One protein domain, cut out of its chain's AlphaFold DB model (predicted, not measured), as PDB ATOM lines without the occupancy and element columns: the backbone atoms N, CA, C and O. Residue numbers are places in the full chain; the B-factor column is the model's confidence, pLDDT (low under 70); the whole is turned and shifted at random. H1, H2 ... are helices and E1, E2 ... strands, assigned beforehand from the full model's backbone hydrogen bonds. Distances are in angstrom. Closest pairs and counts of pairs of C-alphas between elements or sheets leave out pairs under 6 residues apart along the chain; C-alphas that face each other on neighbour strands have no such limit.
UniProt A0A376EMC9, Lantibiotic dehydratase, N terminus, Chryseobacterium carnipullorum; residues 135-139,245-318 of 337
ATOM      1  N   HIS A 135      33.389 -34.799  44.817       88.19
ATOM      2  CA  HIS A 135      34.817 -34.634  45.098       88.19
ATOM      3  C   HIS A 135      35.379 -35.864  45.817       88.19
ATOM      4  O   HIS A 135      36.474 -36.331  45.480       88.19
ATOM      5  N   PHE A 136      34.626 -36.424  46.768       91.81
ATOM      6  CA  PHE A 136      34.993 -37.684  47.404       91.81
ATOM      7  C   PHE A 136      35.023 -38.842  46.395       91.81
ATOM      8  O   PHE A 136      36.045 -39.517  46.288       91.81
ATOM      9  N   LEU A 137      33.958 -39.040  45.610       93.25
ATOM     10  CA  LEU A 137      33.883 -40.130  44.631       93.25
ATOM     11  C   LEU A 137      35.017 -40.078  43.602       93.25
ATOM     12  O   LEU A 137      35.599 -41.112  43.282       93.25
ATOM     13  N   VAL A 138      35.376 -38.888  43.111       90.50
ATOM     14  CA  VAL A 138      36.520 -38.739  42.200       90.50
ATOM     15  C   VAL A 138      37.835 -39.100  42.891       90.50
ATOM     16  O   VAL A 138      38.668 -39.787  42.303       90.50
ATOM     17  N   SER A 139      38.019 -38.690  44.147       90.19
ATOM     18  CA  SER A 139      39.216 -39.044  44.922       90.19
ATOM     19  C   SER A 139      39.310 -40.558  45.148       90.19
ATOM     20  O   SER A 139      40.389 -41.143  45.051       90.19
ATOM     21  N   VAL A 245      29.312 -37.040  34.181       72.88
ATOM     22  CA  VAL A 245      28.482 -35.912  34.669       72.88
ATOM     23  C   VAL A 245      27.038 -35.990  34.159       72.88
ATOM     24  O   VAL A 245      26.154 -35.324  34.693       72.88
ATOM     25  N   SER A 246      26.778 -36.800  33.131       72.19
ATOM     26  CA  SER A 246      25.568 -36.669  32.305       72.19
ATOM     27  C   SER A 246      24.688 -37.918  32.252       72.19
ATOM     28  O   SER A 246      23.618 -37.863  31.653       72.19
ATOM     29  N   GLU A 247      25.143 -39.044  32.799       72.69
ATOM     30  CA  GLU A 247      24.534 -40.356  32.555       72.69
ATOM     31  C   GLU A 247      24.142 -41.044  33.871       72.69
ATOM     32  O   GLU A 247      23.341 -40.519  34.642       72.69
ATOM     33  N   THR A 248      24.678 -42.240  34.105       82.12
ATOM     34  CA  THR A 248      24.471 -43.055  35.298       82.12
ATOM     35  C   THR A 248      25.155 -42.437  36.510       82.12
ATOM     36  O   THR A 248      26.206 -41.812  36.376       82.12
ATOM     37  N   ASP A 249      24.582 -42.662  37.692       90.00
ATOM     38  CA  ASP A 249      25.209 -42.303  38.959       90.00
ATOM     39  C   ASP A 249      26.646 -42.847  39.043       90.00
ATOM     40  O   ASP A 249      26.918 -44.009  38.723       90.00
ATOM     41  N   PHE A 250      27.586 -41.992  39.444       94.06
ATOM     42  CA  PHE A 250      29.001 -42.331  39.368       94.06
ATOM     43  C   PHE A 250      29.385 -43.455  40.343       94.06
ATOM     44  O   PHE A 250      30.223 -44.288  39.999       94.06
ATOM     45  N   LEU A 251      28.735 -43.564  41.511       95.69
ATOM     46  CA  LEU A 251      28.962 -44.680  42.434       95.69
ATOM     47  C   LEU A 251      28.555 -46.013  41.791       95.69
ATOM     48  O   LEU A 251      29.276 -47.003  41.920       95.69
ATOM     49  N   GLU A 252      27.443 -46.044  41.053       94.88
ATOM     50  CA  GLU A 252      27.013 -47.244  40.324       94.88
ATOM     51  C   GLU A 252      28.005 -47.644  39.227       94.88
ATOM     52  O   GLU A 252      28.266 -48.836  39.035       94.88
ATOM     53  N   VAL A 253      28.609 -46.666  38.541       94.50
ATOM     54  CA  VAL A 253      29.676 -46.926  37.565       94.50
ATOM     55  C   VAL A 253      30.888 -47.562  38.243       94.50
ATOM     56  O   VAL A 253      31.363 -48.597  37.765       94.50
ATOM     57  N   LEU A 254      31.346 -47.013  39.376       96.00
ATOM     58  CA  LEU A 254      32.453 -47.595  40.145       96.00
ATOM     59  C   LEU A 254      32.140 -49.044  40.545       96.00
ATOM     60  O   LEU A 254      32.949 -49.938  40.297       96.00
ATOM     61  N   ILE A 255      30.948 -49.302  41.097       97.06
ATOM     62  CA  ILE A 255      30.510 -50.655  41.477       97.06
ATOM     63  C   ILE A 255      30.533 -51.591  40.264       97.06
ATOM     64  O   ILE A 255      31.105 -52.678  40.337       97.06
ATOM     65  N   SER A 256      29.933 -51.178  39.144       95.62
ATOM     66  CA  SER A 256      29.846 -51.994  37.927       95.62
ATOM     67  C   SER A 256      31.228 -52.383  37.408       95.62
ATOM     68  O   SER A 256      31.464 -53.547  37.077       95.62
ATOM     69  N   VAL A 257      32.157 -51.427  37.372       96.50
ATOM     70  CA  VAL A 257      33.531 -51.675  36.935       96.50
ATOM     71  C   VAL A 257      34.241 -52.632  37.887       96.50
ATOM     72  O   VAL A 257      34.759 -53.648  37.426       96.50
ATOM     73  N   LEU A 258      34.228 -52.360  39.195       96.94
ATOM     74  CA  LEU A 258      34.927 -53.183  40.185       96.94
ATOM     75  C   LEU A 258      34.396 -54.623  40.230       96.94
ATOM     76  O   LEU A 258      35.178 -55.557  40.406       96.94
ATOM     77  N   VAL A 259      33.093 -54.825  40.007       96.88
ATOM     78  CA  VAL A 259      32.508 -56.166  39.848       96.88
ATOM     79  C   VAL A 259      33.057 -56.865  38.604       96.88
ATOM     80  O   VAL A 259      33.450 -58.025  38.692       96.88
ATOM     81  N   LYS A 260      33.117 -56.182  37.451       96.31
ATOM     82  CA  LYS A 260      33.607 -56.774  36.191       96.31
ATOM     83  C   LYS A 260      35.068 -57.212  36.271       96.31
ATOM     84  O   LYS A 260      35.413 -58.241  35.700       96.31
ATOM     85  N   ILE A 261      35.901 -56.456  36.985       96.00
ATOM     86  CA  ILE A 261      37.323 -56.776  37.186       96.00
ATOM     87  C   ILE A 261      37.575 -57.629  38.441       96.00
ATOM     88  O   ILE A 261      38.701 -57.733  38.907       96.00
ATOM     89  N   ASN A 262      36.532 -58.225  39.033       93.31
ATOM     90  CA  ASN A 262      36.636 -59.089  40.215       93.31
ATOM     91  C   ASN A 262      37.403 -58.464  41.402       93.31
ATOM     92  O   ASN A 262      38.032 -59.178  42.185       93.31
ATOM     93  N   ALA A 263      37.315 -57.144  41.592       91.50
ATOM     94  CA  ALA A 263      37.869 -56.441  42.750       91.50
ATOM     95  C   ALA A 263      36.955 -56.628  43.982       91.50
ATOM     96  O   ALA A 263      36.426 -55.664  44.536       91.50
ATOM     97  N   GLY A 264      36.736 -57.892  44.373       82.06
ATOM     98  CA  GLY A 264      35.622 -58.345  45.215       82.06
ATOM     99  C   GLY A 264      35.423 -57.542  46.497       82.06
ATOM    100  O   GLY A 264      34.344 -57.005  46.713       82.06
ATOM    101  N   ASN A 265      36.478 -57.364  47.298       90.94
ATOM    102  CA  ASN A 265      36.370 -56.617  48.554       90.94
ATOM    103  C   ASN A 265      35.912 -55.163  48.330       90.94
ATOM    104  O   ASN A 265      34.971 -54.699  48.969       90.94
ATOM    105  N   ALA A 266      36.529 -54.452  47.380       95.06
ATOM    106  CA  ALA A 266      36.174 -53.064  47.093       95.06
ATOM    107  C   ALA A 266      34.754 -52.946  46.517       95.06
ATOM    108  O   ALA A 266      33.981 -52.093  46.952       95.06
ATOM    109  N   ALA A 267      34.389 -53.834  45.589       96.38
ATOM    110  CA  ALA A 267      33.055 -53.878  45.002       96.38
ATOM    111  C   ALA A 267      31.963 -54.124  46.055       96.38
ATOM    112  O   ALA A 267      30.931 -53.455  46.036       96.38
ATOM    113  N   ASP A 268      32.183 -55.059  46.978       97.12
ATOM    114  CA  ASP A 268      31.199 -55.420  48.000       97.12
ATOM    115  C   ASP A 268      31.037 -54.322  49.057       97.12
ATOM    116  O   ASP A 268      29.912 -54.030  49.471       97.12
ATOM    117  N   ILE A 269      32.125 -53.633  49.426       97.69
ATOM    118  CA  ILE A 269      32.053 -52.450  50.292       97.69
ATOM    119  C   ILE A 269      31.233 -51.339  49.620       97.69
ATOM    120  O   ILE A 269      30.346 -50.777  50.261       97.69
ATOM    121  N   LEU A 270      31.473 -51.040  48.336       98.00
ATOM    122  CA  LEU A 270      30.704 -50.007  47.628       98.00
ATOM    123  C   LEU A 270      29.224 -50.372  47.469       98.00
ATOM    124  O   LEU A 270      28.377 -49.493  47.612       98.00
ATOM    125  N   LYS A 271      28.892 -51.648  47.228       98.06
ATOM    126  CA  LYS A 271      27.494 -52.115  47.221       98.06
ATOM    127  C   LYS A 271      26.827 -51.897  48.574       98.06
ATOM    128  O   LYS A 271      25.738 -51.346  48.619       98.06
ATOM    129  N   ASN A 272      27.502 -52.247  49.669       98.31
ATOM    130  CA  ASN A 272      26.975 -52.032  51.018       98.31
ATOM    131  C   ASN A 272      26.770 -50.535  51.315       98.31
ATOM    132  O   ASN A 272      25.755 -50.144  51.885       98.31
ATOM    133  N   ILE A 273      27.698 -49.675  50.880       98.38
ATOM    134  CA  ILE A 273      27.516 -48.220  50.970       98.38
ATOM    135  C   ILE A 273      26.277 -47.784  50.181       98.38
ATOM    136  O   ILE A 273      25.457 -47.046  50.723       98.38
ATOM    137  N   LYS A 274      26.106 -48.265  48.943       98.12
ATOM    138  CA  LYS A 274      24.927 -47.961  48.126       98.12
ATOM    139  C   LYS A 274      23.631 -48.407  48.813       98.12
ATOM    140  O   LYS A 274      22.719 -47.602  48.944       98.12
ATOM    141  N   ASP A 275      23.575 -49.634  49.321       98.25
ATOM    142  CA  ASP A 275      22.394 -50.162  50.012       98.25
ATOM    143  C   ASP A 275      22.034 -49.314  51.245       98.25
ATOM    144  O   ASP A 275      20.859 -49.084  51.530       98.25
ATOM    145  N   LYS A 276      23.035 -48.809  51.976       98.31
ATOM    146  CA  LYS A 276      22.822 -47.901  53.114       98.31
ATOM    147  C   LYS A 276      22.343 -46.510  52.690       98.31
ATOM    148  O   LYS A 276      21.524 -45.929  53.397       98.31
ATOM    149  N   LEU A 277      22.818 -45.982  51.560       98.12
ATOM    150  CA  LEU A 277      22.299 -44.735  50.983       98.12
ATOM    151  C   LEU A 277      20.833 -44.904  50.559       98.12
ATOM    152  O   LEU A 277      19.990 -44.106  50.960       98.12
ATOM    153  N   ASP A 278      20.514 -46.003  49.872       97.31
ATOM    154  CA  ASP A 278      19.142 -46.331  49.475       97.31
ATOM    155  C   ASP A 278      18.225 -46.455  50.713       97.31
ATOM    156  O   ASP A 278      17.085 -45.994  50.694       97.31
ATOM    157  N   GLN A 279      18.721 -47.012  51.830       97.62
ATOM    158  CA  GLN A 279      17.993 -47.071  53.108       97.62
ATOM    159  C   GLN A 279      17.756 -45.695  53.745       97.62
ATOM    160  O   GLN A 279      16.678 -45.473  54.307       97.62
ATOM    161  N   LEU A 280      18.731 -44.778  53.675       97.31
ATOM    162  CA  LEU A 280      18.558 -43.400  54.149       97.31
ATOM    163  C   LEU A 280      17.425 -42.705  53.395       97.31
ATOM    164  O   LEU A 280      16.654 -41.962  54.004       97.31
ATOM    165  N   ASP A 281      17.293 -42.975  52.095       96.44
ATOM    166  CA  ASP A 281      16.302 -42.318  51.249       96.44
ATOM    167  C   ASP A 281      14.862 -42.824  51.431       96.44
ATOM    168  O   ASP A 281      13.914 -42.183  50.970       96.44
ATOM    169  N   LEU A 282      14.669 -43.899  52.203       94.88
ATOM    170  CA  LEU A 282      13.343 -44.376  52.613       94.88
ATOM    171  C   LEU A 282      12.701 -43.509  53.707       94.88
ATOM    172  O   LEU A 282      11.482 -43.556  53.881       94.88
ATOM    173  N   HIS A 283      13.491 -42.734  54.458       93.56
ATOM    174  CA  HIS A 283      13.010 -42.019  55.640       93.56
ATOM    175  C   HIS A 283      13.595 -40.604  55.773       93.56
ATOM    176  O   HIS A 283      14.648 -40.252  55.242       93.56
ATOM    177  N   PHE A 284      12.898 -39.766  56.538       93.56
ATOM    178  CA  PHE A 284      13.372 -38.448  56.957       93.56
ATOM    179  C   PHE A 284      13.579 -38.436  58.466       93.56
ATOM    180  O   PHE A 284      12.805 -39.040  59.207       93.56
ATOM    181  N   GLY A 285      14.569 -37.679  58.927       95.06
ATOM    182  CA  GLY A 285      14.969 -37.660  60.326       95.06
ATOM    183  C   GLY A 285      15.764 -38.899  60.706       95.06
ATOM    184  O   GLY A 285      15.582 -39.403  61.814       95.06
ATOM    185  N   ASN A 286      16.601 -39.402  59.793       97.06
ATOM    186  CA  ASN A 286      17.438 -40.557  60.092       97.06
ATOM    187  C   ASN A 286      18.425 -40.234  61.225       97.06
ATOM    188  O   ASN A 286      18.957 -39.118  61.283       97.06
ATOM    189  N   PRO A 287      18.706 -41.212  62.100       96.31
ATOM    190  CA  PRO A 287      19.762 -41.098  63.095       96.31
ATOM    191  C   PRO A 287      21.137 -40.895  62.434       96.31
ATOM    192  O   PRO A 287      21.435 -41.464  61.380       96.31
ATOM    193  N   VAL A 288      22.002 -40.097  63.069       94.12
ATOM    194  CA  VAL A 288      23.355 -39.784  62.560       94.12
ATOM    195  C   VAL A 288      24.261 -41.023  62.534       94.12
ATOM    196  O   VAL A 288      25.224 -41.101  61.768       94.12
ATOM    197  N   GLU A 289      23.920 -42.032  63.325       96.00
ATOM    198  CA  GLU A 289      24.562 -43.337  63.372       96.00
ATOM    199  C   GLU A 289      24.549 -44.022  61.997       96.00
ATOM    200  O   GLU A 289      25.578 -44.552  61.588       96.00
ATOM    201  N   MET A 290      23.460 -43.912  61.221       97.69
ATOM    202  CA  MET A 290      23.383 -44.505  59.875       97.69
ATOM    203  C   MET A 290      24.416 -43.901  58.912       97.69
ATOM    204  O   MET A 290      25.051 -44.618  58.142       97.69
ATOM    205  N   TYR A 291      24.641 -42.587  58.987       97.00
ATOM    206  CA  TYR A 291      25.695 -41.918  58.215       97.00
ATOM    207  C   TYR A 291      27.091 -42.308  58.700       97.00
ATOM    208  O   TYR A 291      28.016 -42.457  57.902       97.00
ATOM    209  N   SER A 292      27.241 -42.484  60.012       94.69
ATOM    210  CA  SER A 292      28.505 -42.894  60.623       94.69
ATOM    211  C   SER A 292      28.895 -44.309  60.192       94.69
ATOM    212  O   SER A 292      30.057 -44.541  59.884       94.69
ATOM    213  N   GLU A 293      27.937 -45.229  60.062       96.88
ATOM    214  CA  GLU A 293      28.179 -46.569  59.511       96.88
ATOM    215  C   GLU A 293      28.718 -46.522  58.075       96.88
ATOM    216  O   GLU A 293      29.649 -47.257  57.744       96.88
ATOM    217  N   ILE A 294      28.180 -45.639  57.226       97.50
ATOM    218  CA  ILE A 294      28.703 -45.432  55.868       97.50
ATOM    219  C   ILE A 294      30.128 -44.864  55.926       97.50
ATOM    220  O   ILE A 294      31.017 -45.338  55.219       97.50
ATOM    221  N   ALA A 295      30.370 -43.881  56.796       95.25
ATOM    222  CA  ALA A 295      31.691 -43.288  56.978       95.25
ATOM    223  C   ALA A 295      32.739 -44.313  57.464       95.25
ATOM    224  O   ALA A 295      33.889 -44.252  57.026       95.25
ATOM    225  N   GLU A 296      32.360 -45.271  58.317       94.94
ATOM    226  CA  GLU A 296      33.234 -46.377  58.737       94.94
ATOM    227  C   GLU A 296      33.563 -47.332  57.582       94.94
ATOM    228  O   GLU A 296      34.720 -47.719  57.425       94.94
ATOM    229  N   LEU A 297      32.589 -47.664  56.726       96.44
ATOM    230  CA  LEU A 297      32.856 -48.450  55.515       96.44
ATOM    231  C   LEU A 297      33.859 -47.733  54.608       96.44
ATOM    232  O   LEU A 297      34.792 -48.356  54.105       96.44
ATOM    233  N   ILE A 298      33.726 -46.416  54.452       95.31
ATOM    234  CA  ILE A 298      34.632 -45.608  53.630       95.31
ATOM    235  C   ILE A 298      36.066 -45.607  54.174       95.31
ATOM    236  O   ILE A 298      37.016 -45.665  53.390       95.31
ATOM    237  N   LYS A 299      36.251 -45.603  55.502       92.38
ATOM    238  CA  LYS A 299      37.590 -45.644  56.117       92.38
ATOM    239  C   LYS A 299      38.403 -46.869  55.702       92.38
ATOM    240  O   LYS A 299      39.626 -46.781  55.669       92.38
ATOM    241  N   SER A 300      37.755 -47.977  55.334       92.31
ATOM    242  CA  SER A 300      38.448 -49.182  54.860       92.31
ATOM    243  C   SER A 300      39.269 -48.962  53.579       92.31
ATOM    244  O   SER A 300      40.230 -49.692  53.344       92.31
ATOM    245  N   PHE A 301      38.951 -47.929  52.789       90.69
ATOM    246  CA  PHE A 301      39.713 -47.553  51.595       90.69
ATOM    247  C   PHE A 301      40.950 -46.694  51.895       90.69
ATOM    248  O   PHE A 301      41.700 -46.381  50.977       90.69
ATOM    249  N   ASN A 302      41.180 -46.281  53.149       87.00
ATOM    250  CA  ASN A 302      42.285 -45.386  53.526       87.00
ATOM    251  C   ASN A 302      42.355 -44.104  52.667       87.00
ATOM    252  O   ASN A 302      43.437 -43.631  52.320       87.00
ATOM    253  N   THR A 303      41.196 -43.550  52.299       83.81
ATOM    254  CA  THR A 303      41.094 -42.300  51.537       83.81
ATOM    255  C   THR A 303      40.815 -41.125  52.469       83.81
ATOM    256  O   THR A 303      40.000 -41.220  53.388       83.81
ATOM    257  N   GLU A 304      41.505 -40.006  52.247       82.88
ATOM    258  CA  GLU A 304      41.231 -38.766  52.972       82.88
ATOM    259  C   GLU A 304      39.973 -38.094  52.418       82.88
ATOM    260  O   GLU A 304      39.796 -37.976  51.204       82.88
ATOM    261  N   TYR A 305      39.107 -37.619  53.309       86.31
ATOM    262  CA  TYR A 305      37.936 -36.831  52.945       86.31
ATOM    263  C   TYR A 305      37.593 -35.829  54.047       86.31
ATOM    264  O   TYR A 305      37.857 -36.052  55.231       86.31
ATOM    265  N   ASP A 306      36.982 -34.715  53.656       85.00
ATOM    266  CA  ASP A 306      36.361 -33.792  54.600       85.00
ATOM    267  C   ASP A 306      34.947 -34.299  54.891       85.00
ATOM    268  O   ASP A 306      34.111 -34.374  53.992       85.00
ATOM    269  N   GLN A 307      34.665 -34.632  56.151       85.56
ATOM    270  CA  GLN A 307      33.355 -35.126  56.585       85.56
ATOM    271  C   GLN A 307      32.208 -34.179  56.193       85.56
ATOM    272  O   GLN A 307      31.082 -34.624  55.980       85.56
ATOM    273  N   LYS A 308      32.483 -32.874  56.080       86.44
ATOM    274  CA  LYS A 308      31.506 -31.879  55.629       86.44
ATOM    275  C   LYS A 308      31.057 -32.100  54.180       86.44
ATOM    276  O   LYS A 308      29.935 -31.738  53.843       86.44
ATOM    277  N   TYR A 309      31.925 -32.650  53.340       87.75
ATOM    278  CA  TYR A 309      31.681 -32.899  51.921       87.75
ATOM    279  C   TYR A 309      31.716 -34.402  51.645       87.75
ATOM    280  O   TYR A 309      32.359 -34.838  50.699       87.75
ATOM    281  N   LEU A 310      31.093 -35.206  52.512       94.69
ATOM    282  CA  LEU A 310      30.966 -36.644  52.279       94.69
ATOM    283  C   LEU A 310      29.625 -37.010  51.640       94.69
ATOM    284  O   LEU A 310      29.579 -37.878  50.772       94.69
ATOM    285  N   PHE A 311      28.549 -36.337  52.045       96.31
ATOM    286  CA  PHE A 311      27.200 -36.593  51.556       96.31
ATOM    287  C   PHE A 311      26.628 -35.348  50.887       96.31
ATOM    288  O   PHE A 311      26.711 -34.245  51.428       96.31
ATOM    289  N   GLN A 312      25.979 -35.549  49.748       95.31
ATOM    290  CA  GLN A 312      25.092 -34.579  49.130       95.31
ATOM    291  C   GLN A 312      23.673 -35.136  49.192       95.31
ATOM    292  O   GLN A 312      23.425 -36.253  48.752       95.31
ATOM    293  N   THR A 313      22.737 -34.351  49.723       96.56
ATOM    294  CA  THR A 313      21.321 -34.723  49.746       96.56
ATOM    295  C   THR A 313      20.499 -33.656  49.050       96.56
ATOM    296  O   THR A 313      20.610 -32.475  49.385       96.56
ATOM    297  N   ASP A 314      19.640 -34.081  48.136       96.75
ATOM    298  CA  ASP A 314      18.688 -33.220  47.450       96.75
ATOM    299  C   ASP A 314      17.254 -33.602  47.835       96.75
ATOM    300  O   ASP A 314      16.897 -34.776  47.899       96.75
ATOM    301  N   LEU A 315      16.430 -32.594  48.131       96.38
ATOM    302  CA  LEU A 315      15.027 -32.752  48.519       96.38
ATOM    303  C   LEU A 315      14.108 -32.416  47.339       96.38
ATOM    304  O   LEU A 315      14.213 -31.345  46.733       96.38
ATOM    305  N   TYR A 316      13.134 -33.284  47.086       95.94
ATOM    306  CA  TYR A 316      12.130 -33.118  46.043       95.94
ATOM    307  C   TYR A 316      10.709 -33.237  46.601       95.94
ATOM    308  O   TYR A 316      10.455 -33.921  47.594       95.94
ATOM    309  N   PHE A 317       9.763 -32.593  45.925       92.50
ATOM    310  CA  PHE A 317       8.332 -32.692  46.191       92.50
ATOM    311  C   PHE A 317       7.637 -33.300  44.971       92.50
ATOM    312  O   PHE A 317       7.731 -32.752  43.874       92.50
ATOM    313  N   LYS A 318       6.936 -34.424  45.158       88.06
ATOM    314  CA  LYS A 318       6.179 -35.112  44.098       88.06
ATOM    315  C   LYS A 318       4.956 -34.321  43.646       88.06
ATOM    316  O   LYS A 318       4.559 -34.408  42.488       88.06
TER     317      LYS A 318
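This is residues 135 to 139 and 245 to 318 of the 337 residues of the protein "Lantibiotic dehydratase, N terminus" of Chryseobacterium carnipullorum (UniProt A0A376EMC9). Three helices, H2, H3 and H4, fold back and forth in one curved layer with H3 in the middle; short H1 and strand E1 lie over one side of it. The printed part has 79 residues, with four named helices and one named strand in the order H1, H2, H3, H4, E1, and its class is mostly helix. The whole is compact, radius of gyration of the C-alphas 13.3 A, spanning 38 by 27 by 21 A.

Find C-alpha 264 at (35.622, -58.345, 45.215); from there H3, residues 264 to 280, runs 24.4 A. Look also for H2, residues 250 to 260, 15.5 A from first to last C-alpha, and H4, residues 288 to 299, 16.7 A. H1 is residues 135 to 139; E1, residues 311 to 317, runs 20.0 A to C-alpha 317 at (8.332, -32.692, 46.191).

H3 and H4 form a helical hairpin, touching closest at C-alphas 273 and 294, 5.8 A, with a shallow tilt of 16 degrees. H2 and H3 form another, closest at C-alphas 258 and 267, 5.2 A; their shallow tilt of 34 degrees is only just short of steep. H1 is close to but not clearly touching H2, closest C-alphas 137 and 251, 7.1 A. E1 pairs with no named strand and is apart from the four helices. In each helix every O i to N i+4 pair is within hydrogen-bond range.

Look across the cut, residues 140 to 244 not printed: C-alphas 139 and 245 are 15.2 A apart. The link H4 to E1 is long; no printed residue is under pLDDT 70.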